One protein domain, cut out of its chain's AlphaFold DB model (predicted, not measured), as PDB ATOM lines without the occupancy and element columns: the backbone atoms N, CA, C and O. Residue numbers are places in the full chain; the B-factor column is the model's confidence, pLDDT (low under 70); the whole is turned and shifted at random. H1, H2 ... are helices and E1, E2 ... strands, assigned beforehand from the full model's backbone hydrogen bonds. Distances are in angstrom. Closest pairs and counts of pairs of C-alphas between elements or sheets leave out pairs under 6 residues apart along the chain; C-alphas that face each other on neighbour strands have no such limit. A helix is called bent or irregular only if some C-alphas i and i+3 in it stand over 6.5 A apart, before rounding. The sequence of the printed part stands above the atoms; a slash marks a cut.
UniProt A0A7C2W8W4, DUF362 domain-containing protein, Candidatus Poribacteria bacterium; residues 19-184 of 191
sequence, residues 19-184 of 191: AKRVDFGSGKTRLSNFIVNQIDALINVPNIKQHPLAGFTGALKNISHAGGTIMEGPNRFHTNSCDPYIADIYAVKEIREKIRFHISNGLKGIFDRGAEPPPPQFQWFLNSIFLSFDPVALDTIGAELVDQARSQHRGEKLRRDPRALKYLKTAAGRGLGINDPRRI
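What this domain is: This is residues 19 to 184 of the 191 residues of the protein "DUF362 domain-containing protein" of Candidatus Poribacteria bacterium (UniProt A0A7C2W8W4). A strongly twisted sheet, E3 to E7, built on the long bent hairpin of E6 and E7, has the long helix H7 packed on it, and H8 folds back beside the first part of H7. Short H2 sits in the middle between the sheet and H5, while the small hairpin of E1 and E2 lies at one end of the long axis, away from the main sheet, and the far end of H7 lies at the other. The printed part has 166 residues with seven named strands and eight named helices, in the order E1 E2 H1 E3 E4 E5 H2 H3 H4 H5 H6 E6 E7 H7 H8, of mixed class, helices and strands. The main sheet is branched, with parallel and antiparallel pairs; E1 and E2 are antiparallel. The whole is compact, with a radius of gyration of the C-alphas of 15.3 A and spans of 48 by 34 by 29 A.

Where its parts are: E1, residues 19 to 23, begins at C-alpha 19 (226.584, 169.042, 193.178). E2 is residues 28 to 32, H1 33 to 38, E3 42 to 44, E4 47 to 51, E5 55 to 57, H2 59 to 64, H3 74 to 77, H4 79 to 82, H5 85 to 90 and H6 93 to 96. E6, residues 99 to 110, is 24.5 A long; E7, residues 123 to 132, is 23.1 A. H7, residues 135 to 154, is 28.0 A, and H8, residues 166 to 173, 11.0 A, ending at C-alpha 173 (255.271, 165.458, 192.472).

How they stand to each other: In the hairpin E1 and E2, N 22 and O 29 are 2.9 A apart. H1 touches H6, closest C-alphas Val 36 and Glu 94, 6.2 A. E3 and E4 lie on one side of E6, both parallel to it, with N 100 and O 42 at 3.0 A and N 50 and O 110 at 2.8 A. E5 is antiparallel to E4, with N 57 and O 49 at 2.8 A. E7, on the other side of E6, is antiparallel, with N 104 and O 130 at 2.8 A. E6 bends by 85 degrees at residue 107 and E7 by 72 degrees at 127. H2 and H7 are on this sheet. H2 touches H5, about perpendicular at 82 degrees, closest C-alphas Ser 64 and Ile 86, 5.3 A. H5 touches H8, closest C-alphas Ala 87 and Ala 171, 4.7 A. H7 touches H8 with residues 136 to 140 alone, a shallow tilt of 28 degrees, opposite ways, closest C-alphas Val 136 and Leu 168, 6.2 A. H3 is close to H5 but not clearly touching, C-alphas Phe 77 and Tyr 85 at 6.0 A; H4 stands likewise to H8, Cys 82 and Tyr 167 at 7.1 A. Every O i to N i+4 pair is within hydrogen-bond range in H1, H2, H5, H7 and H8; H3, H4 and H6 are too short for one.

The domain as a whole: The two C-alphas farthest apart, Asn 37 and Gly 155, are 49.0 A apart. The printed part has no cut. The links E6 to E7 and H7 to H8 are long, with 12 and 11 residues. The mean pLDDT of the printed part is 93.4; residues 155 to 162 are under 70.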
ATOM      1  N   ALA A  19     226.914 170.409 192.784       94.25
ATOM      2  CA  ALA A  19     226.584 169.042 193.178       94.25
ATOM      3  C   ALA A  19     227.232 168.642 194.502       94.25
ATOM      4  O   ALA A  19     226.581 168.086 195.382       94.25
ATOM      5  N   LYS A  20     228.536 168.905 194.646       94.88
ATOM      6  CA  LYS A  20     229.339 168.327 195.727       94.88
ATOM      7  C   LYS A  20     230.367 169.319 196.247       94.88
ATOM      8  O   LYS A  20     231.084 169.928 195.458       94.88
ATOM      9  N   ARG A  21     230.466 169.470 197.572       97.69
ATOM     10  CA  ARG A  21     231.623 170.122 198.207       97.69
ATOM     11  C   ARG A  21     232.791 169.142 198.230       97.69
ATOM     12  O   ARG A  21     232.610 167.994 198.621       97.69
ATOM     13  N   VAL A  22     233.967 169.612 197.842       97.88
ATOM     14  CA  VAL A  22     235.206 168.836 197.866       97.88
ATOM     15  C   VAL A  22     236.288 169.600 198.613       97.88
ATOM     16  O   VAL A  22     236.377 170.829 198.518       97.88
ATOM     17  N   ASP A  23     237.084 168.850 199.363       98.00
ATOM     18  CA  ASP A  23     238.343 169.283 199.952       98.00
ATOM     19  C   ASP A  23     239.467 168.646 199.132       98.00
ATOM     20  O   ASP A  23     239.470 167.433 198.924       98.00
ATOM     21  N   PHE A  24     240.366 169.472 198.614       97.19
ATOM     22  CA  PHE A  24     241.499 169.043 197.794       97.19
ATOM     23  C   PHE A  24     242.836 169.245 198.526       97.19
ATOM     24  O   PHE A  24     243.890 169.340 197.905       97.19
ATOM     25  N   GLY A  25     242.812 169.329 199.859       96.81
ATOM     26  CA  GLY A  25     243.985 169.463 200.719       96.81
ATOM     27  C   GLY A  25     244.415 170.915 200.901       96.81
ATOM     28  O   GLY A  25     244.425 171.422 202.018       96.81
ATOM     29  N   SER A  26     244.730 171.618 199.811       97.12
ATOM     30  CA  SER A  26     245.108 173.042 199.866       97.12
ATOM     31  C   SER A  26     243.922 174.008 199.906       97.12
ATOM     32  O   SER A  26     244.109 175.222 200.020       97.12
ATOM     33  N   GLY A  27     242.691 173.502 199.830       97.69
ATOM     34  CA  GLY A  27     241.488 174.317 199.870       97.69
ATOM     35  C   GLY A  27     240.206 173.524 199.640       97.69
ATOM     36  O   GLY A  27     240.201 172.304 199.501       97.69
ATOM     37  N   LYS A  28     239.088 174.258 199.606       98.19
ATOM     38  CA  LYS A  28     237.739 173.706 199.438       98.19
ATOM     39  C   LYS A  28     236.980 174.419 198.324       98.19
ATOM     40  O   LYS A  28     237.080 175.640 198.146       98.19
ATOM     41  N   THR A  29     236.168 173.673 197.583       97.50
ATOM     42  CA  THR A  29     235.256 174.230 196.573       97.50
ATOM     43  C   THR A  29     233.987 173.399 196.419       97.50
ATOM     44  O   THR A  29     233.833 172.356 197.052       97.50
ATOM     45  N   ARG A  30     233.054 173.879 195.596       97.81
ATOM     46  CA  ARG A  30     231.931 173.096 195.084       97.81
ATOM     47  C   ARG A  30     232.189 172.720 193.630       97.81
ATOM     48  O   ARG A  30     232.546 173.587 192.836       97.81
ATOM     49  N   LEU A  31     231.999 171.447 193.298       97.06
ATOM     50  CA  LEU A  31     231.984 170.942 191.930       97.06
ATOM     51  C   LEU A  31     230.583 171.068 191.334       97.06
ATOM     52  O   LEU A  31     229.581 170.959 192.048       97.06
ATOM     53  N   SER A  32     230.508 171.304 190.029       95.31
ATOM     54  CA  SER A  32     229.243 171.435 189.307       95.31
ATOM     55  C   SER A  32     228.541 170.089 189.089       95.31
ATOM     56  O   SER A  32     229.167 169.029 189.079       95.31
ATOM     57  N   ASN A  33     227.230 170.121 188.831       92.88
ATOM     58  CA  ASN A  33     226.506 168.933 188.357       92.88
ATOM     59  C   ASN A  33     227.063 168.388 187.045       92.88
ATOM     60  O   ASN A  33     226.936 167.194 186.791       92.88
ATOM     61  N   PHE A  34     227.645 169.250 186.213       92.25
ATOM     62  CA  PHE A  34     228.232 168.847 184.946       92.25
ATOM     63  C   PHE A  34     229.324 167.809 185.173       92.25
ATOM     64  O   PHE A  34     229.187 166.669 184.737       92.25
ATOM     65  N   ILE A  35     230.350 168.170 185.948       93.62
ATOM     66  CA  ILE A  35     231.480 167.276 186.170       93.62
ATOM     67  C   ILE A  35     231.122 166.106 187.083       93.62
ATOM     68  O   ILE A  35     231.684 165.039 186.910       93.62
ATOM     69  N   VAL A  36     230.177 166.238 188.019       94.69
ATOM     70  CA  VAL A  36     229.859 165.139 188.951       94.69
ATOM     71  C   VAL A  36     228.870 164.136 188.346       94.69
ATOM     72  O   VAL A  36     229.143 162.940 188.383       94.69
ATOM     73  N   ASN A  37     227.781 164.602 187.725       92.12
ATOM     74  CA  ASN A  37     226.601 163.774 187.442       92.12
ATOM     75  C   ASN A  37     226.233 163.630 185.954       92.12
ATOM     76  O   ASN A  37     225.417 162.774 185.637       92.12
ATOM     77  N   GLN A  38     226.742 164.478 185.051       90.25
ATOM     78  CA  GLN A  38     226.246 164.522 183.660       90.25
ATOM     79  C   GLN A  38     227.154 163.852 182.634       90.25
ATOM     80  O   GLN A  38     226.666 163.463 181.581       90.25
ATOM     81  N   ILE A  39     228.456 163.772 182.905       90.31
ATOM     82  CA  ILE A  39     229.428 163.239 181.947       90.31
ATOM     83  C   ILE A  39     230.197 162.053 182.521       90.31
ATOM     84  O   ILE A  39     230.571 162.061 183.694       90.31
ATOM     85  N   ASP A  40     230.498 161.080 181.668       90.94
ATOM     86  CA  ASP A  40     231.384 159.947 181.981       90.94
ATOM     87  C   ASP A  40     232.831 160.205 181.534       90.94
ATOM     88  O   ASP A  40     233.789 159.630 182.063       90.94
ATOM     89  N   ALA A  41     232.996 161.098 180.556       93.31
ATOM     90  CA  ALA A  41     234.273 161.462 179.966       93.31
ATOM     91  C   ALA A  41     234.325 162.955 179.614       93.31
ATOM     92  O   ALA A  41     233.328 163.563 179.231       93.31
ATOM     93  N   LEU A  42     235.521 163.530 179.720       93.88
ATOM     94  CA  LEU A  42     235.850 164.908 179.391       93.88
ATOM     95  C   LEU A  42     237.075 164.932 178.471       93.88
ATOM     96  O   LEU A  42     238.137 164.406 178.813       93.88
ATOM     97  N   ILE A  43     236.933 165.593 177.324       95.62
ATOM     98  CA  ILE A  43     238.054 165.993 176.472       95.62
ATOM     99  C   ILE A  43     238.368 167.447 176.804       95.62
ATOM    100  O   ILE A  43     237.506 168.321 176.703       95.62
ATOM    101  N   ASN A  44     239.596 167.710 177.234       97.25
ATOM    102  CA  ASN A  44     240.026 169.049 177.600       97.25
ATOM    103  C   ASN A  44     240.666 169.745 176.393       97.25
ATOM    104  O   ASN A  44     241.624 169.228 175.818       97.25
ATOM    105  N   VAL A  45     240.172 170.935 176.051       96.88
ATOM    106  CA  VAL A  45     240.641 171.724 174.902       96.88
ATOM    107  C   VAL A  45     241.245 173.050 175.387       96.88
ATOM    108  O   VAL A  45     240.565 174.079 175.387       96.88
ATOM    109  N   PRO A  46     242.488 173.048 175.906       96.25
ATOM    110  CA  PRO A  46     243.149 174.263 176.370       96.25
ATOM    111  C   PRO A  46     243.721 175.092 175.209       96.25
ATOM    112  O   PRO A  46     243.961 174.585 174.117       96.25
ATOM    113  N   ASN A  47     244.004 176.369 175.469       95.50
ATOM    114  CA  ASN A  47     244.794 177.224 174.575       95.50
ATOM    115  C   ASN A  47     246.231 177.337 175.095       95.50
ATOM    116  O   ASN A  47     246.425 177.363 176.308       95.50
ATOM    117  N   ILE A  48     247.211 177.491 174.201       95.88
ATOM    118  CA  ILE A  48     248.609 177.766 174.575       95.88
ATOM    119  C   ILE A  48     248.775 179.265 174.836       95.88
ATOM    120  O   ILE A  48     248.796 180.075 173.904       95.88
ATOM    121  N   LYS A  49     248.888 179.658 176.109       94.50
ATOM    122  CA  LYS A  49     249.048 181.073 176.463       94.50
ATOM    123  C   LYS A  49     249.901 181.318 177.696       94.50
ATOM    124  O   LYS A  49     249.839 180.594 178.687       94.50
ATOM    125  N   GLN A  50     250.634 182.420 177.662       93.88
ATOM    126  CA  GLN A  50     251.252 183.018 178.830       93.88
ATOM    127  C   GLN A  50     250.177 183.421 179.852       93.88
ATOM    128  O   GLN A  50     249.065 183.820 179.500       93.88
ATOM    129  N   HIS A  51     250.518 183.316 181.134       94.06
ATOM    130  CA  HIS A  51     249.695 183.819 182.230       94.06
ATOM    131  C   HIS A  51     250.551 184.665 183.184       94.06
ATOM    132  O   HIS A  51     251.562 184.153 183.661       94.06
ATOM    133  N   PRO A  52     250.147 185.894 183.561       90.50
ATOM    134  CA  PRO A  52     250.956 186.779 184.404       90.50
ATOM    135  C   PRO A  52     251.364 186.166 185.747       90.50
ATOM    136  O   PRO A  52     252.516 186.269 186.144       90.50
ATOM    137  N   LEU A  53     250.427 185.491 186.424       92.94
ATOM    138  CA  LEU A  53     250.674 184.870 187.734       92.94
ATOM    139  C   LEU A  53     251.281 183.460 187.639       92.94
ATOM    140  O   LEU A  53     252.345 183.200 188.191       92.94
ATOM    141  N   ALA A  54     250.600 182.543 186.941       94.81
ATOM    142  CA  ALA A  54     250.996 181.136 186.849       94.81
ATOM    143  C   ALA A  54     252.148 180.868 185.864       94.81
ATOM    144  O   ALA A  54     252.669 179.757 185.826       94.81
ATOM    145  N   GLY A  55     252.537 181.839 185.034       94.00
ATOM    146  CA  GLY A  55     253.499 181.674 183.938       94.00
ATOM    147  C   GLY A  55     252.867 181.173 182.650       94.00
ATOM    148  O   GLY A  55     253.074 181.767 181.594       94.00
ATOM    149  N   PHE A  56     252.050 180.129 182.752       95.44
ATOM    150  CA  PHE A  56     251.397 179.480 181.623       95.44
ATOM    151  C   PHE A  56     249.955 179.105 181.970       95.44
ATOM    152  O   PHE A  56     249.613 178.840 183.123       95.44
ATOM    153  N   THR A  57     249.084 179.129 180.967       94.50
ATOM    154  CA  THR A  57     247.794 178.442 181.000       94.50
ATOM    155  C   THR A  57     247.792 177.427 179.878       94.50
ATOM    156  O   THR A  57     247.958 177.803 178.722       94.50
ATOM    157  N   GLY A  58     247.546 176.175 180.244       96.69
ATOM    158  CA  GLY A  58     247.279 175.079 179.326       96.69
ATOM    159  C   GLY A  58     246.322 174.081 179.967       96.69
ATOM    160  O   GLY A  58     245.382 174.476 180.660       96.69
ATOM    161  N   ALA A  59     246.557 172.795 179.751       98.19
ATOM    162  CA  ALA A  59     245.738 171.682 180.201       98.19
ATOM    163  C   ALA A  59     245.360 171.751 181.687       98.19
ATOM    164  O   ALA A  59     244.168 171.672 182.003       98.19
ATOM    165  N   LEU A  60     246.328 171.929 182.593       98.56
ATOM    166  CA  LEU A  60     246.073 171.872 184.037       98.56
ATOM    167  C   LEU A  60     245.269 173.085 184.523       98.56
ATOM    168  O   LEU A  60     244.291 172.951 185.269       98.56
ATOM    169  N   LYS A  61     245.645 174.291 184.077       97.50
ATOM    170  CA  LYS A  61     244.947 175.525 184.475       97.50
ATOM    171  C   LYS A  61     243.568 175.655 183.826       97.50
ATOM    172  O   LYS A  61     242.655 176.149 184.481       97.50
ATOM    173  N   ASN A  62     243.386 175.157 182.598       97.19
ATOM    174  CA  ASN A  62     242.082 175.163 181.924       97.19
ATOM    175  C   ASN A  62     241.022 174.406 182.732       97.19
ATOM    176  O   ASN A  62     239.885 174.842 182.806       97.19
ATOM    177  N   ILE A  63     241.415 173.317 183.397       97.69
ATOM    178  CA  ILE A  63     240.527 172.548 184.276       97.69
ATOM    179  C   ILE A  63     240.408 173.194 185.658       97.69
ATOM    180  O   ILE A  63     239.302 173.467 186.122       97.69
ATOM    181  N   SER A  64     241.537 173.464 186.320       97.75
ATOM    182  CA  SER A  64     241.543 173.953 187.710       97.75
ATOM    183  C   SER A  64     240.936 175.349 187.884       97.75
ATOM    184  O   SER A  64     240.626 175.743 189.001       97.75
ATOM    185  N   HIS A  65     240.780 176.108 186.796       96.75
ATOM    186  CA  HIS A  65     240.196 177.449 186.808       96.75
ATOM    187  C   HIS A  65     238.964 177.588 185.894       96.75
ATOM    188  O   HIS A  65     238.554 178.710 185.595       96.75
ATOM    189  N   ALA A  66     238.323 176.481 185.495       93.94
ATOM    190  CA  ALA A  66     237.045 176.490 184.772       93.94
ATOM    191  C   ALA A  66     235.867 176.846 185.701       93.94
ATOM    192  O   ALA A  66     235.076 175.994 186.125       93.94
ATOM    193  N   GLY A  67     235.774 178.131 186.046       92.25
ATOM    194  CA  GLY A  67     234.736 178.677 186.916       92.25
ATOM    195  C   GLY A  67     233.349 178.588 186.291       92.25
ATOM    196  O   GLY A  67     233.180 178.842 185.105       92.25
ATOM    197  N   GLY A  68     232.348 178.204 187.082       88.19
ATOM    198  CA  GLY A  68     230.960 178.076 186.617       88.19
ATOM    199  C   GLY A  68     230.679 176.802 185.811       88.19
ATOM    200  O   GLY A  68     229.551 176.320 185.830       88.19
ATOM    201  N   THR A  69     231.699 176.212 185.178       90.56
ATOM    202  CA  THR A  69     231.580 174.946 184.438       90.56
ATOM    203  C   THR A  69     232.014 173.744 185.264       90.56
ATOM    204  O   THR A  69     231.260 172.782 185.351       90.56
ATOM    205  N   ILE A  70     233.199 173.773 185.879       93.88
ATOM    206  CA  ILE A  70     233.727 172.652 186.678       93.88
ATOM    207  C   ILE A  70     233.576 172.940 188.169       93.88
ATOM    208  O   ILE A  70     233.163 172.062 188.926       93.88
ATOM    209  N   MET A  71     233.875 174.169 188.595       95.12
ATOM    210  CA  MET A  71     233.891 174.516 190.014       95.12
ATOM    211  C   MET A  71     233.444 175.936 190.322       95.12
ATOM    212  O   MET A  71     233.406 176.825 189.468       95.12
ATOM    213  N   GLU A  72     233.161 176.151 191.598       96.44
ATOM    214  CA  GLU A  72     232.765 177.443 192.123       96.44
ATOM    215  C   GLU A  72     233.954 178.358 192.412       96.44
ATOM    216  O   GLU A  72     234.848 178.014 193.185       96.44
ATOM    217  N   GLY A  73     233.893 179.581 191.875       95.06
ATOM    218  CA  GLY A  73     234.721 180.722 192.273       95.06
ATOM    219  C   GLY A  73     236.237 180.482 192.265       95.06
ATOM    220  O   GLY A  73     236.873 180.791 193.275       95.06
ATOM    221  N   PRO A  74     236.840 179.974 191.172       95.44
ATOM    222  CA  PRO A  74     238.269 179.666 191.135       95.44
ATOM    223  C   PRO A  74     239.179 180.894 191.286       95.44
ATOM    224  O   PRO A  74     240.365 180.747 191.555       95.44
ATOM    225  N   ASN A  75     238.641 182.116 191.179       94.88
ATOM    226  CA  ASN A  75     239.408 183.352 191.346       94.88
ATOM    227  C   ASN A  75     240.173 183.417 192.677       94.88
ATOM    228  O   ASN A  75     241.270 183.970 192.708       94.88
ATOM    229  N   ARG A  76     239.653 182.787 193.740       96.38
ATOM    230  CA  ARG A  76     240.307 182.726 195.059       96.38
ATOM    231  C   ARG A  76     241.566 181.849 195.110       96.38
ATOM    232  O   ARG A  76     242.247 181.841 196.126       96.38
ATOM    233  N   PHE A  77     241.880 181.129 194.035       97.19
ATOM    234  CA  PHE A  77     242.998 180.186 193.955       97.19
ATOM    235  C   PHE A  77     244.198 180.720 193.156       97.19
ATOM    236  O   PHE A  77     245.042 179.947 192.712       97.19
ATOM    237  N   HIS A  78     244.292 182.043 192.980       95.81
ATOM    238  CA  HIS A  78     245.419 182.697 192.300       95.81
ATOM    239  C   HIS A  78     246.580 183.091 193.230       95.81
ATOM    240  O   HIS A  78     247.611 183.574 192.756       95.81
ATOM    241  N   THR A  79     246.439 182.902 194.544       94.62
ATOM    242  CA  THR A  79     247.514 183.169 195.509       94.62
ATOM    243  C   THR A  79     248.718 182.256 195.249       94.62
ATOM    244  O   THR A  79     248.580 181.178 194.670       94.62
ATOM    245  N   ASN A  80     249.922 182.714 195.626       94.38
ATOM    246  CA  ASN A  80     251.182 181.984 195.417       94.38
ATOM    247  C   ASN A  80     251.357 181.465 193.966       94.38
ATOM    248  O   ASN A  80     251.675 180.301 193.734       94.38
ATOM    249  N   SER A  81     251.103 182.321 192.967       95.06
ATOM    250  CA  SER A  81     251.195 181.954 191.539       95.06
ATOM    251  C   SER A  81     250.338 180.735 191.162       95.06
ATOM    252  O   SER A  81     250.704 179.951 190.284       95.06
ATOM    253  N   CYS A  82     249.182 180.598 191.818       96.81
ATOM    254  CA  CYS A  82     248.227 179.499 191.669       96.81
ATOM    255  C   CYS A  82     248.730 178.117 192.140       96.81
ATOM    256  O   CYS A  82     248.100 177.098 191.845       96.81
ATOM    257  N   ASP A  83     249.850 178.054 192.857       97.31
ATOM    258  CA  ASP A  83     250.405 176.831 193.441       97.31
ATOM    259  C   ASP A  83     250.036 176.724 194.937       97.31
ATOM    260  O   ASP A  83     250.097 177.733 195.642       97.31
ATOM    261  N   PRO A  84     249.669 175.540 195.466       97.62
ATOM    262  CA  PRO A  84     249.531 174.244 194.787       97.62
ATOM    263  C   PRO A  84     248.167 174.041 194.102       97.62
ATOM    264  O   PRO A  84     247.916 172.975 193.541       97.62
ATOM    265  N   TYR A  85     247.295 175.052 194.116       98.44
ATOM    266  CA  TYR A  85     245.892 174.934 193.715       98.44
ATOM    267  C   TYR A  85     245.669 174.323 192.330       98.44
ATOM    268  O   TYR A  85     244.786 173.484 192.184       98.44
ATOM    269  N   ILE A  86     246.458 174.699 191.314       98.56
ATOM    270  CA  ILE A  86     246.318 174.116 189.968       98.56
ATOM    271  C   ILE A  86     246.459 172.588 190.015       98.56
ATOM    272  O   ILE A  86     245.636 171.880 189.434       98.56
ATOM    273  N   ALA A  87     247.484 172.088 190.708       98.50
ATOM    274  CA  ALA A  87     247.766 170.662 190.799       98.50
ATOM    275  C   ALA A  87     246.719 169.942 191.656       98.50
ATOM    276  O   ALA A  87     246.144 168.947 191.222       98.50
ATOM    277  N   ASP A  88     246.437 170.468 192.846       98.56
ATOM    278  CA  ASP A  88     245.552 169.807 193.804       98.56
ATOM    279  C   ASP A  88     244.094 169.769 193.311       98.56
ATOM    280  O   ASP A  88     243.425 168.746 193.433       98.56
ATOM    281  N   ILE A  89     243.608 170.839 192.668       98.56
ATOM    282  CA  ILE A  89     242.264 170.856 192.076       98.56
ATOM    283  C   ILE A  89     242.177 169.887 190.894       98.56
ATOM    284  O   ILE A  89     241.199 169.152 190.783       98.56
ATOM    285  N   TYR A  90     243.181 169.857 190.009       98.56
ATOM    286  CA  TYR A  90     243.196 168.901 188.896       98.56
ATOM    287  C   TYR A  90     243.210 167.447 189.402       98.56
ATOM    288  O   TYR A  90     242.611 166.572 188.782       98.56
ATOM    289  N   ALA A  91     243.861 167.189 190.542       98.38
ATOM    290  CA  ALA A  91     243.962 165.867 191.155       98.38
ATOM    291  C   ALA A  91     242.664 165.365 191.812       98.38
ATOM    292  O   ALA A  91     242.596 164.182 192.153       98.38
ATOM    293  N   VAL A  92     241.647 166.218 191.992       98.31
ATOM    294  CA  VAL A  92     240.352 165.817 192.563       98.31
ATOM    295  C   VAL A  92     239.778 164.653 191.762       98.31
ATOM    296  O   VAL A  92     239.630 164.749 190.544       98.31
ATOM    297  N   LYS A  93     239.439 163.560 192.450       97.25
ATOM    298  CA  LYS A  93     239.033 162.284 191.842       97.25
ATOM    299  C   LYS A  93     237.927 162.461 190.796       97.25
ATOM    300  O   LYS A  93     238.069 162.005 189.668       97.25
ATOM    301  N   GLU A  94     236.875 163.200 191.143       96.94
ATOM    302  CA  GLU A  94     235.712 163.461 190.285       96.94
ATOM    303  C   GLU A  94     236.055 164.226 189.000       96.94
ATOM    304  O   GLU A  94     235.310 164.155 188.026       96.94
ATOM    305  N   ILE A  95     237.165 164.966 189.000       97.31
ATOM    306  CA  ILE A  95     237.690 165.672 187.831       97.31
ATOM    307  C   ILE A  95     238.639 164.746 187.067       97.31
ATOM    308  O   ILE A  95     238.434 164.483 185.880       97.31
ATOM    309  N   ARG A  96     239.672 164.241 187.751       96.88
ATOM    310  CA  ARG A  96     240.780 163.493 187.151       96.88
ATOM    311  C   ARG A  96     240.314 162.230 186.436       96.88
ATOM    312  O   ARG A  96     240.775 161.968 185.335       96.88
ATOM    313  N   GLU A  97     239.396 161.466 187.029       96.94
ATOM    314  CA  GLU A  97     238.930 160.194 186.449       96.94
ATOM    315  C   GLU A  97     238.092 160.382 185.179       96.94
ATOM    316  O   GLU A  97     237.968 159.460 184.369       96.94
ATOM    317  N   LYS A  98     237.530 161.580 184.983       96.38
ATOM    318  CA  LYS A  98     236.708 161.892 183.812       96.38
ATOM    319  C   LYS A  98     237.531 162.436 182.658       96.38
ATOM    320  O   LYS A  98     237.132 162.254 181.513       96.38
ATOM    321  N   ILE A  99     238.673 163.072 182.909       97.31
ATOM    322  CA  ILE A  99     239.526 163.587 181.833       97.31
ATOM    323  C   ILE A  99     240.201 162.419 181.120       97.31
ATOM    324  O   ILE A  99     240.959 161.664 181.720       97.31
ATOM    325  N   ARG A 100     239.924 162.273 179.822       96.56
ATOM    326  CA  ARG A 100     240.471 161.174 179.010       96.56
ATOM    327  C   ARG A 100     241.576 161.616 178.072       96.56
ATOM    328  O   ARG A 100     242.417 160.800 177.721       96.56
ATOM    329  N   PHE A 101     241.551 162.872 177.637       96.88
ATOM    330  CA  PHE A 101     242.453 163.347 176.598       96.88
ATOM    331  C   PHE A 101     242.544 164.871 176.561       96.88
ATOM    332  O   PHE A 101     241.592 165.571 176.927       96.88
ATOM    333  N   HIS A 102     243.678 165.373 176.077       98.44
ATOM    334  CA  HIS A 102     243.931 166.790 175.867       98.44
ATOM    335  C   HIS A 102     244.184 167.087 174.389       98.44
ATOM    336  O   HIS A 102     245.058 166.479 173.774       98.44
ATOM    337  N   ILE A 103     243.455 168.069 173.855       98.06
ATOM    338  CA  ILE A 103     243.642 168.621 172.508       98.06
ATOM    339  C   ILE A 103     243.947 170.109 172.668       98.06
ATOM    340  O   ILE A 103     243.038 170.932 172.744       98.06
ATOM    341  N   SER A 104     245.221 170.475 172.792       97.62
ATOM    342  CA  SER A 104     245.591 171.881 172.941       97.62
ATOM    343  C   SER A 104     245.504 172.597 171.601       97.62
ATOM    344  O   SER A 104     246.204 172.249 170.647       97.62
ATOM    345  N   ASN A 105     244.697 173.652 171.565       96.06
ATOM    346  CA  ASN A 105     244.667 174.598 170.465       96.06
ATOM    347  C   ASN A 105     245.974 175.403 170.450       96.06
ATOM    348  O   ASN A 105     246.226 176.235 171.330       96.06
ATOM    349  N   GLY A 106     246.797 175.133 169.442       93.81
ATOM    350  CA  GLY A 106     248.029 175.848 169.139       93.81
ATOM    351  C   GLY A 106     247.975 176.532 167.774       93.81
ATOM    352  O   GLY A 106     249.018 176.733 167.165       93.81
ATOM    353  N   LEU A 107     246.790 176.861 167.245       94.31
ATOM    354  CA  LEU A 107     246.699 177.625 165.995       94.31
ATOM    355  C   LEU A 107     247.282 179.029 166.199       94.31
ATOM    356  O   LEU A 107     248.131 179.489 165.435       94.31
ATOM    357  N   LYS A 108     246.890 179.665 167.308       93.62
ATOM    358  CA  LYS A 108     247.395 180.960 167.755       93.62
ATOM    359  C   LYS A 108     247.799 180.882 169.221       93.62
ATOM    360  O   LYS A 108     246.995 180.485 170.061       93.62
ATOM    361  N   GLY A 109     249.035 181.264 169.518       94.69
ATOM    362  CA  GLY A 109     249.549 181.365 170.877       94.69
ATOM    363  C   GLY A 109     249.528 182.805 171.388       94.69
ATOM    364  O   GLY A 109     249.602 183.753 170.604       94.69
ATOM    365  N   ILE A 110     249.462 182.983 172.709       95.00
ATOM    366  CA  ILE A 110     249.645 184.285 173.378       95.00
ATOM    367  C   ILE A 110     250.957 184.243 174.153       95.00
ATOM    368  O   ILE A 110     251.064 183.508 175.135       95.00
ATOM    369  N   PHE A 111     251.982 184.969 173.702       93.25
ATOM    370  CA  PHE A 111     253.311 184.883 174.320       93.25
ATOM    371  C   PHE A 111     253.473 185.898 175.452       93.25
ATOM    372  O   PHE A 111     254.345 185.746 176.310       93.25
ATOM    373  N   ASP A 112     252.629 186.928 175.500       91.12
ATOM    374  CA  ASP A 112     252.681 187.937 176.547       91.12
ATOM    375  C   ASP A 112     251.333 188.605 176.812       91.12
ATOM    376  O   ASP A 112     250.420 188.533 175.996       91.12
ATOM    377  N   ARG A 113     251.226 189.276 177.965       88.75
ATOM    378  CA  ARG A 113     250.029 190.012 178.401       88.75
ATOM    379  C   ARG A 113     248.738 189.184 178.395       88.75
ATOM    380  O   ARG A 113     247.657 189.743 178.240       88.75
ATOM    381  N   GLY A 114     248.844 187.871 178.612       87.56
ATOM    382  CA  GLY A 114     247.683 187.054 178.961       87.56
ATOM    383  C   GLY A 114     247.094 187.483 180.317       87.56
ATOM    384  O   GLY A 114     247.543 188.436 180.943       87.56
ATOM    385  N   ALA A 115     246.111 186.798 180.894       78.00
ATOM    386  CA  ALA A 115     245.505 185.534 180.484       78.00
ATOM    387  C   ALA A 115     244.295 185.695 179.552       78.00
ATOM    388  O   ALA A 115     243.843 184.702 178.975       78.00
ATOM    389  N   GLU A 116     243.788 186.917 179.418       86.38
ATOM    390  CA  GLU A 116     242.770 187.286 178.435       86.38
ATOM    391  C   GLU A 116     243.407 187.519 177.062       86.38
ATOM    392  O   GLU A 116     244.617 187.748 177.003       86.38
ATOM    393  N   PRO A 117     242.637 187.448 175.960       84.50
ATOM    394  CA  PRO A 117     243.147 187.756 174.629       84.50
ATOM    395  C   PRO A 117     243.729 189.180 174.585       84.50
ATOM    396  O   PRO A 117     242.977 190.150 174.702       84.50
ATOM    397  N   PRO A 118     245.054 189.342 174.424       89.94
ATOM    398  CA  PRO A 118     245.660 190.663 174.349       89.94
ATOM    399  C   PRO A 118     245.548 191.217 172.920       89.94
ATOM    400  O   PRO A 118     245.119 190.507 172.010       89.94
ATOM    401  N   PRO A 119     245.995 192.451 172.661       93.00
ATOM    402  CA  PRO A 119     246.185 192.934 171.296       93.00
ATOM    403  C   PRO A 119     247.064 191.995 170.429       93.00
ATOM    404  O   PRO A 119     247.933 191.302 170.974       93.00
ATOM    405  N   PRO A 120     246.877 191.954 169.090       92.94
ATOM    406  CA  PRO A 120     247.521 190.974 168.205       92.94
ATOM    407  C   PRO A 120     249.052 190.917 168.272       92.94
ATOM    408  O   PRO A 120     249.613 189.847 168.069       92.94
ATOM    409  N   GLN A 121     249.726 192.020 168.606       93.38
ATOM    410  CA  GLN A 121     251.186 192.091 168.712       93.38
ATOM    411  C   GLN A 121     251.787 191.251 169.851       93.38
ATOM    412  O   GLN A 121     253.001 191.100 169.908       93.38
ATOM    413  N   PHE A 122     250.968 190.729 170.772       93.44
ATOM    414  CA  PHE A 122     251.409 189.808 171.832       93.44
ATOM    415  C   PHE A 122     251.047 188.345 171.538       93.44
ATOM    416  O   PHE A 122     251.079 187.485 172.425       93.44
ATOM    417  N   GLN A 123     250.657 188.070 170.295       94.94
ATOM    418  CA  GLN A 123     250.219 186.766 169.825       94.94
ATOM    419  C   GLN A 123     251.105 186.306 168.668       94.94
ATOM    420  O   GLN A 123     251.675 187.127 167.955       94.94
ATOM    421  N   TRP A 124     251.202 184.994 168.463       94.94
ATOM    422  CA  TRP A 124     251.945 184.422 167.341       94.94
ATOM    423  C   TRP A 124     251.181 183.259 166.708       94.94
ATOM    424  O   TRP A 124     250.387 182.586 167.373       94.94
ATOM    425  N   PHE A 125     251.405 183.028 165.416       95.25
ATOM    426  CA  PHE A 125     250.856 181.870 164.716       95.25
ATOM    427  C   PHE A 125     251.748 180.661 164.975       95.25
ATOM    428  O   PHE A 125     252.885 180.607 164.511       95.25
ATOM    429  N   LEU A 126     251.233 179.709 165.750       94.00
ATOM    430  CA  LEU A 126     251.920 178.454 166.050       94.00
ATOM    431  C   LEU A 126     251.479 177.333 165.090       94.00
ATOM    432  O   LEU A 126     252.218 176.366 164.914       94.00
ATOM    433  N   ASN A 127     250.321 177.493 164.428       95.00
ATOM    434  CA  ASN A 127     249.819 176.634 163.345       95.00
ATOM    435  C   ASN A 127     249.910 175.133 163.659       95.00
ATOM    436  O   ASN A 127     250.277 174.329 162.808       95.00
ATOM    437  N   SER A 128     249.616 174.764 164.907       95.00
ATOM    438  CA  SER A 128     249.781 173.397 165.400       95.00
ATOM    439  C   SER A 128     248.602 172.978 166.278       95.00
ATOM    440  O   SER A 128     247.948 173.802 166.914       95.00
ATOM    441  N   ILE A 129     248.357 171.675 166.364       96.62
ATOM    442  CA  ILE A 129     247.469 171.071 167.362       96.62
ATOM    443  C   ILE A 129     248.323 170.114 168.186       96.62
ATOM    444  O   ILE A 129     249.078 169.326 167.623       96.62
ATOM    445  N   PHE A 130     248.210 170.184 169.512       97.31
ATOM    446  CA  PHE A 130     248.954 169.298 170.408       97.31
ATOM    447  C   PHE A 130     248.009 168.304 171.054       97.31
ATOM    448  O   PHE A 130     246.943 168.674 171.547       97.31
ATOM    449  N   LEU A 131     248.428 167.048 171.079       97.75
ATOM    450  CA  LEU A 131     247.648 165.925 171.570       97.75
ATOM    451  C   LEU A 131     248.418 165.253 172.703       97.75
ATOM    452  O   LEU A 131     249.607 164.980 172.549       97.75
ATOM    453  N   SER A 132     247.772 165.006 173.843       98.00
ATOM    454  CA  SER A 132     248.432 164.335 174.968       98.00
ATOM    455  C   SER A 132     247.446 163.675 175.931       98.00
ATOM    456  O   SER A 132     246.351 164.185 176.177       98.00
ATOM    457  N   PHE A 133     247.879 162.568 176.535       97.88
ATOM    458  CA  PHE A 133     247.272 161.994 177.740       97.88
ATOM    459  C   PHE A 133     247.919 162.521 179.028       97.88
ATOM    460  O   PHE A 133     247.315 162.446 180.093       97.88
ATOM    461  N   ASP A 134     249.134 163.068 178.934       98.44
ATOM    462  CA  ASP A 134     249.863 163.657 180.053       98.44
ATOM    463  C   ASP A 134     249.675 165.192 180.042       98.44
ATOM    464  O   ASP A 134     250.220 165.877 179.162       98.44
ATOM    465  N   PRO A 135     248.902 165.755 180.989       98.50
ATOM    466  CA  PRO A 135     248.653 167.193 181.067       98.50
ATOM    467  C   PRO A 135     249.879 167.985 181.531       98.50
ATOM    468  O   PRO A 135     250.022 169.152 181.169       98.50
ATOM    469  N   VAL A 136     250.756 167.379 182.340       98.69
ATOM    470  CA  VAL A 136     251.958 168.036 182.863       98.69
ATOM    471  C   VAL A 136     252.989 168.157 181.749       98.69
ATOM    472  O   VAL A 136     253.565 169.230 181.572       98.69
ATOM    473  N   ALA A 137     253.172 167.099 180.959       98.50
ATOM    474  CA  ALA A 137     254.065 167.115 179.812       98.50
ATOM    475  C   ALA A 137     253.592 168.127 178.764       98.50
ATOM    476  O   ALA A 137     254.385 168.923 178.262       98.50
ATOM    477  N   LEU A 138     252.281 168.153 178.494       98.31
ATOM    478  CA  LEU A 138     251.680 169.109 177.570       98.31
ATOM    479  C   LEU A 138     251.890 170.561 178.021       98.31
ATOM    480  O   LEU A 138     252.297 171.396 177.213       98.31
ATOM    481  N   ASP A 139     251.674 170.864 179.304       98.31
ATOM    482  CA  ASP A 139     251.919 172.211 179.826       98.31
ATOM    483  C   ASP A 139     253.409 172.568 179.865       98.31
ATOM    484  O   ASP A 139     253.760 173.726 179.647       98.31
ATOM    485  N   THR A 140     254.284 171.590 180.105       97.69
ATOM    486  CA  THR A 140     255.741 171.785 180.094       97.69
ATOM    487  C   THR A 140     256.208 172.223 178.706       97.69
ATOM    488  O   THR A 140     256.807 173.289 178.576       97.69
ATOM    489  N   ILE A 141     255.840 171.478 177.658       97.19
ATOM    490  CA  ILE A 141     256.158 171.837 176.266       97.19
ATOM    491  C   ILE A 141     255.492 173.162 175.869       97.19
ATOM    492  O   ILE A 141     256.130 174.033 175.279       97.19
ATOM    493  N   GLY A 142     254.220 173.364 176.226       96.50
ATOM    494  CA  GLY A 142     253.504 174.606 175.931       96.50
ATOM    495  C   GLY A 142     254.172 175.841 176.544       96.50
ATOM    496  O   GLY A 142     254.268 176.888 175.896       96.50
ATOM    497  N   ALA A 143     254.681 175.722 177.769       95.38
ATOM    498  CA  ALA A 143     255.364 176.815 178.440       95.38
ATOM    499  C   ALA A 143     256.746 177.125 177.841       95.38
ATOM    500  O   ALA A 143     257.127 178.299 177.816       95.38
ATOM    501  N   GLU A 144     257.467 176.118 177.336       93.88
ATOM    502  CA  GLU A 144     258.713 176.309 176.581       93.88
ATOM    503  C   GLU A 144     258.462 177.032 175.255       93.88
ATOM    504  O   GLU A 144     259.184 177.971 174.922       93.88
ATOM    505  N   LEU A 145     257.404 176.661 174.528       94.75
ATOM    506  CA  LEU A 145     257.014 177.329 173.282       94.75
ATOM    507  C   LEU A 145     256.669 178.805 173.510       94.75
ATOM    508  O   LEU A 145     257.078 179.667 172.732       94.75
ATOM    509  N   VAL A 146     255.962 179.114 174.601       93.75
ATOM    510  CA  VAL A 146     255.708 180.502 175.015       93.75
ATOM    511  C   VAL A 146     257.020 181.241 175.276       93.75
ATOM    512  O   VAL A 146     257.170 182.372 174.823       93.75
ATOM    513  N   ASP A 147     257.980 180.636 175.976       91.19
ATOM    514  CA  ASP A 147     259.263 181.290 176.268       91.19
ATOM    515  C   ASP A 147     260.101 181.526 175.010       91.19
ATOM    516  O   ASP A 147     260.701 182.594 174.859       91.19
ATOM    517  N   GLN A 148     260.098 180.573 174.076       91.50
ATOM    518  CA  GLN A 148     260.733 180.728 172.769       91.50
ATOM    519  C   GLN A 148     260.106 181.893 171.995       91.50
ATOM    520  O   GLN A 148     260.824 182.787 171.543       91.50
ATOM    521  N   ALA A 149     258.771 181.948 171.920       92.69
ATOM    522  CA  ALA A 149     258.061 183.037 171.259       92.69
ATOM    523  C   ALA A 149     258.349 184.395 171.926       92.69
ATOM    524  O   ALA A 149     258.608 185.376 171.231       92.69
ATOM    525  N   ARG A 150     258.392 184.460 173.264       89.25
ATOM    526  CA  ARG A 150     258.778 185.679 174.001       89.25
ATOM    527  C   ARG A 150     260.174 186.151 173.616       89.25
ATOM    528  O   ARG A 150     260.345 187.331 173.322       89.25
ATOM    529  N   SER A 151     261.142 185.236 173.593       88.56
ATOM    530  CA  SER A 151     262.528 185.551 173.239       88.56
ATOM    531  C   SER A 151     262.642 186.082 171.810       88.56
ATOM    532  O   SER A 151     263.386 187.030 171.576       88.56
ATOM    533  N   GLN A 152     261.899 185.500 170.864       90.44
ATOM    534  CA  GLN A 152     261.918 185.905 169.455       90.44
ATOM    535  C   GLN A 152     261.292 187.286 169.224       90.44
ATOM    536  O   GLN A 152     261.831 188.082 168.465       90.44
ATOM    537  N   HIS A 153     260.171 187.590 169.886       88.12
ATOM    538  CA  HIS A 153     259.403 188.811 169.611       88.12
ATOM    539  C   HIS A 153     259.812 190.012 170.472       88.12
ATOM    540  O   HIS A 153     259.449 191.141 170.152       88.12
ATOM    541  N   ARG A 154     260.524 189.796 171.587       80.81
ATOM    542  CA  ARG A 154     260.914 190.875 172.512       80.81
ATOM    543  C   ARG A 154     262.418 191.098 172.645       80.81
ATOM    544  O   ARG A 154     262.801 192.021 173.351       80.81
ATOM    545  N   GLY A 155     263.254 190.283 172.005       61.97
ATOM    546  CA  GLY A 155     264.709 190.471 171.990       61.97
ATOM    547  C   GLY A 155     265.435 190.104 173.290       61.97
ATOM    548  O   GLY A 155     266.658 190.047 173.299       61.97
ATOM    549  N   GLU A 156     264.714 189.771 174.364       56.78
ATOM    550  CA  GLU A 156     265.293 189.300 175.621       56.78
ATOM    551  C   GLU A 156     264.578 188.039 176.113       56.78
ATOM    552  O   GLU A 156     263.351 187.909 176.014       56.78
ATOM    553  N   LYS A 157     265.339 187.122 176.728       58.47
ATOM    554  CA  LYS A 157     264.774 186.094 177.611       58.47
ATOM    555  C   LYS A 157     264.198 186.812 178.826       58.47
ATOM    556  O   LYS A 157     264.863 186.906 179.854       58.47
ATOM    557  N   LEU A 158     262.982 187.344 178.709       58.91
ATOM    558  CA  LEU A 158     262.263 187.899 179.848       58.91
ATOM    559  C   LEU A 158     262.234 186.828 180.929       58.91
ATOM    560  O   LEU A 158     261.541 185.816 180.789       58.91
ATOM    561  N   ARG A 159     263.038 187.033 181.974       57.84
ATOM    562  CA  ARG A 159     263.179 186.076 183.058       57.84
ATOM    563  C   ARG A 159     261.794 185.898 183.661       57.84
ATOM    564  O   ARG A 159     261.208 186.847 184.178       57.84
ATOM    565  N   ARG A 160     261.246 184.688 183.534       66.25
ATOM    566  CA  ARG A 160     259.977 184.352 184.171       66.25
ATOM    567  C   ARG A 160     260.139 184.592 185.672       66.25
ATOM    568  O   ARG A 160     261.213 184.315 186.215       66.25
ATOM    569  N   ASP A 161     259.098 185.098 186.335       67.56
ATOM    570  CA  ASP A 161     259.060 185.071 187.799       67.56
ATOM    571  C   ASP A 161     259.430 183.639 188.234       67.56
ATOM    572  O   ASP A 161     258.819 182.698 187.729       67.56
ATOM    573  N   PRO A 162     260.430 183.430 189.108       67.44
ATOM    574  CA  PRO A 162     260.831 182.088 189.529       67.44
ATOM    575  C   PRO A 162     259.689 181.240 190.115       67.44
ATOM    576  O   PRO A 162     259.795 180.018 190.168       67.44
ATOM    577  N   ARG A 163     258.602 181.877 190.571       72.69
ATOM    578  CA  ARG A 163     257.387 181.220 191.081       72.69
ATOM    579  C   ARG A 163     256.418 180.819 189.972       72.69
ATOM    580  O   ARG A 163     255.566 179.955 190.176       72.69
ATOM    581  N   ALA A 164     256.523 181.431 188.801       80.44
ATOM    582  CA  ALA A 164     255.729 181.052 187.650       80.44
ATOM    583  C   ALA A 164     256.144 179.645 187.180       80.44
ATOM    584  O   ALA A 164     257.319 179.294 187.191       80.44
ATOM    585  N   LEU A 165     255.161 178.828 186.798       92.88
ATOM    586  CA  LEU A 165     255.264 177.379 186.572       92.88
ATOM    587  C   LEU A 165     255.562 176.496 187.790       92.88
ATOM    588  O   LEU A 165     255.699 175.283 187.618       92.88
ATOM    589  N   LYS A 166     255.617 177.023 189.021       95.19
ATOM    590  CA  LYS A 166     255.834 176.182 190.216       95.19
ATOM    591  C   LYS A 166     254.842 175.012 190.292       95.19
ATOM    592  O   LYS A 166     255.225 173.901 190.660       95.19
ATOM    593  N   TYR A 167     253.614 175.239 189.819       97.12
ATOM    594  CA  TYR A 167     252.574 174.221 189.732       97.12
ATOM    595  C   TYR A 167     252.966 172.987 188.901       97.12
ATOM    596  O   TYR A 167     252.451 171.914 189.188       97.12
ATOM    597  N   LEU A 168     253.864 173.088 187.907       97.69
ATOM    598  CA  LEU A 168     254.315 171.931 187.119       97.69
ATOM    599  C   LEU A 168     255.120 170.955 187.971       97.69
ATOM    600  O   LEU A 168     254.902 169.748 187.903       97.69
ATOM    601  N   LYS A 169     256.019 171.480 188.814       97.25
ATOM    602  CA  LYS A 169     256.792 170.659 189.752       97.25
ATOM    603  C   LYS A 169     255.872 170.022 190.788       97.25
ATOM    604  O   LYS A 169     256.011 168.837 191.078       97.25
ATOM    605  N   THR A 170     254.918 170.789 191.314       98.25
ATOM    606  CA  THR A 170     253.909 170.270 192.244       98.25
ATOM    607  C   THR A 170     253.065 169.179 191.585       98.25
ATOM    608  O   THR A 170     252.945 168.094 192.140       98.25
ATOM    609  N   ALA A 171     252.549 169.406 190.374       98.50
ATOM    610  CA  ALA A 171     251.740 168.441 189.633       98.50
ATOM    611  C   ALA A 171     252.506 167.145 189.329       98.50
ATOM    612  O   ALA A 171     251.980 166.055 189.558       98.50
ATOM    613  N   ALA A 172     253.767 167.246 188.898       98.44
ATOM    614  CA  ALA A 172     254.629 166.080 188.714       98.44
ATOM    615  C   ALA A 172     254.858 165.325 190.036       98.44
ATOM    616  O   ALA A 172     254.705 164.106 190.085       98.44
ATOM    617  N   GLY A 173     255.129 166.042 191.133       98.12
ATOM    618  CA  GLY A 173     255.271 165.458 192.472       98.12
ATOM    619  C   GLY A 173     253.996 164.797 193.012       98.12
ATOM    620  O   GLY A 173     254.074 163.909 193.856       98.12
ATOM    621  N   ARG A 174     252.819 165.183 192.504       97.12
ATOM    622  CA  ARG A 174     251.519 164.541 192.773       97.12
ATOM    623  C   ARG A 174     251.226 163.350 191.848       97.12
ATOM    624  O   ARG A 174     250.141 162.776 191.924       97.12
ATOM    625  N   GLY A 175     252.150 162.987 190.958       97.81
ATOM    626  CA  GLY A 175     251.960 161.899 189.999       97.81
ATOM    627  C   GLY A 175     250.899 162.206 188.940       97.81
ATOM    628  O   GLY A 175     250.182 161.301 188.507       97.81
ATOM    629  N   LEU A 176     250.742 163.480 188.558       98.25
ATOM    630  CA  LEU A 176     249.821 163.898 187.492       98.25
ATOM    631  C   LEU A 176     250.442 163.812 186.093       98.25
ATOM    632  O   LEU A 176     249.713 163.930 185.113       98.25
ATOM    633  N   GLY A 177     251.760 163.622 186.006       98.31
ATOM    634  CA  GLY A 177     252.491 163.574 184.745       98.31
ATOM    635  C   GLY A 177     253.962 163.956 184.893       98.31
ATOM    636  O   GLY A 177     254.485 164.047 186.007       98.31
ATOM    637  N   ILE A 178     254.629 164.178 183.765       98.44
ATOM    638  CA  ILE A 178     256.073 164.428 183.680       98.44
ATOM    639  C   ILE A 178     256.350 165.898 183.352       98.44
ATOM    640  O   ILE A 178     255.850 166.420 182.364       98.44
ATOM    641  N   ASN A 179     257.199 166.556 184.149       97.31
ATOM    642  CA  ASN A 179     257.650 167.931 183.895       97.31
ATOM    643  C   ASN A 179     259.144 168.054 183.535       97.31
ATOM    644  O   ASN A 179     259.654 169.169 183.475       97.31
ATOM    645  N   ASP A 180     259.858 166.937 183.359       96.62
ATOM    646  CA  ASP A 180     261.238 166.930 182.858       96.62
ATOM    647  C   ASP A 180     261.208 166.782 181.328       96.62
ATOM    648  O   ASP A 180     260.872 165.692 180.854       96.62
ATOM    649  N   PRO A 181     261.576 167.819 180.552       92.69
ATOM    650  CA  PRO A 181     261.533 167.785 179.089       92.69
ATOM    651  C   PRO A 181     262.306 166.618 178.476       92.69
ATOM    652  O   PRO A 181     261.896 166.064 177.463       92.69
ATOM    653  N   ARG A 182     263.384 166.166 179.130       96.25
ATOM    654  CA  ARG A 182     264.211 165.041 178.656       96.25
ATOM    655  C   ARG A 182     263.486 163.695 178.724       96.25
ATOM    656  O   ARG A 182     263.944 162.721 178.140       96.25
ATOM    657  N   ARG A 183     262.383 163.631 179.471       97.31
ATOM    658  CA  ARG A 183     261.530 162.448 179.639       97.31
ATOM    659  C   ARG A 183     260.207 162.569 178.877       97.31
ATOM    660  O   ARG A 183     259.372 161.676 178.989       97.31
ATOM    661  N   ILE A 184     260.007 163.657 178.133       97.81
ATOM    662  CA  ILE A 184     258.820 163.881 177.311       97.81
ATOM    663  C   ILE A 184     259.156 163.499 175.868       97.81
ATOM    664  O   ILE A 184     260.035 164.089 175.246       97.81
TER     665      ILE A 184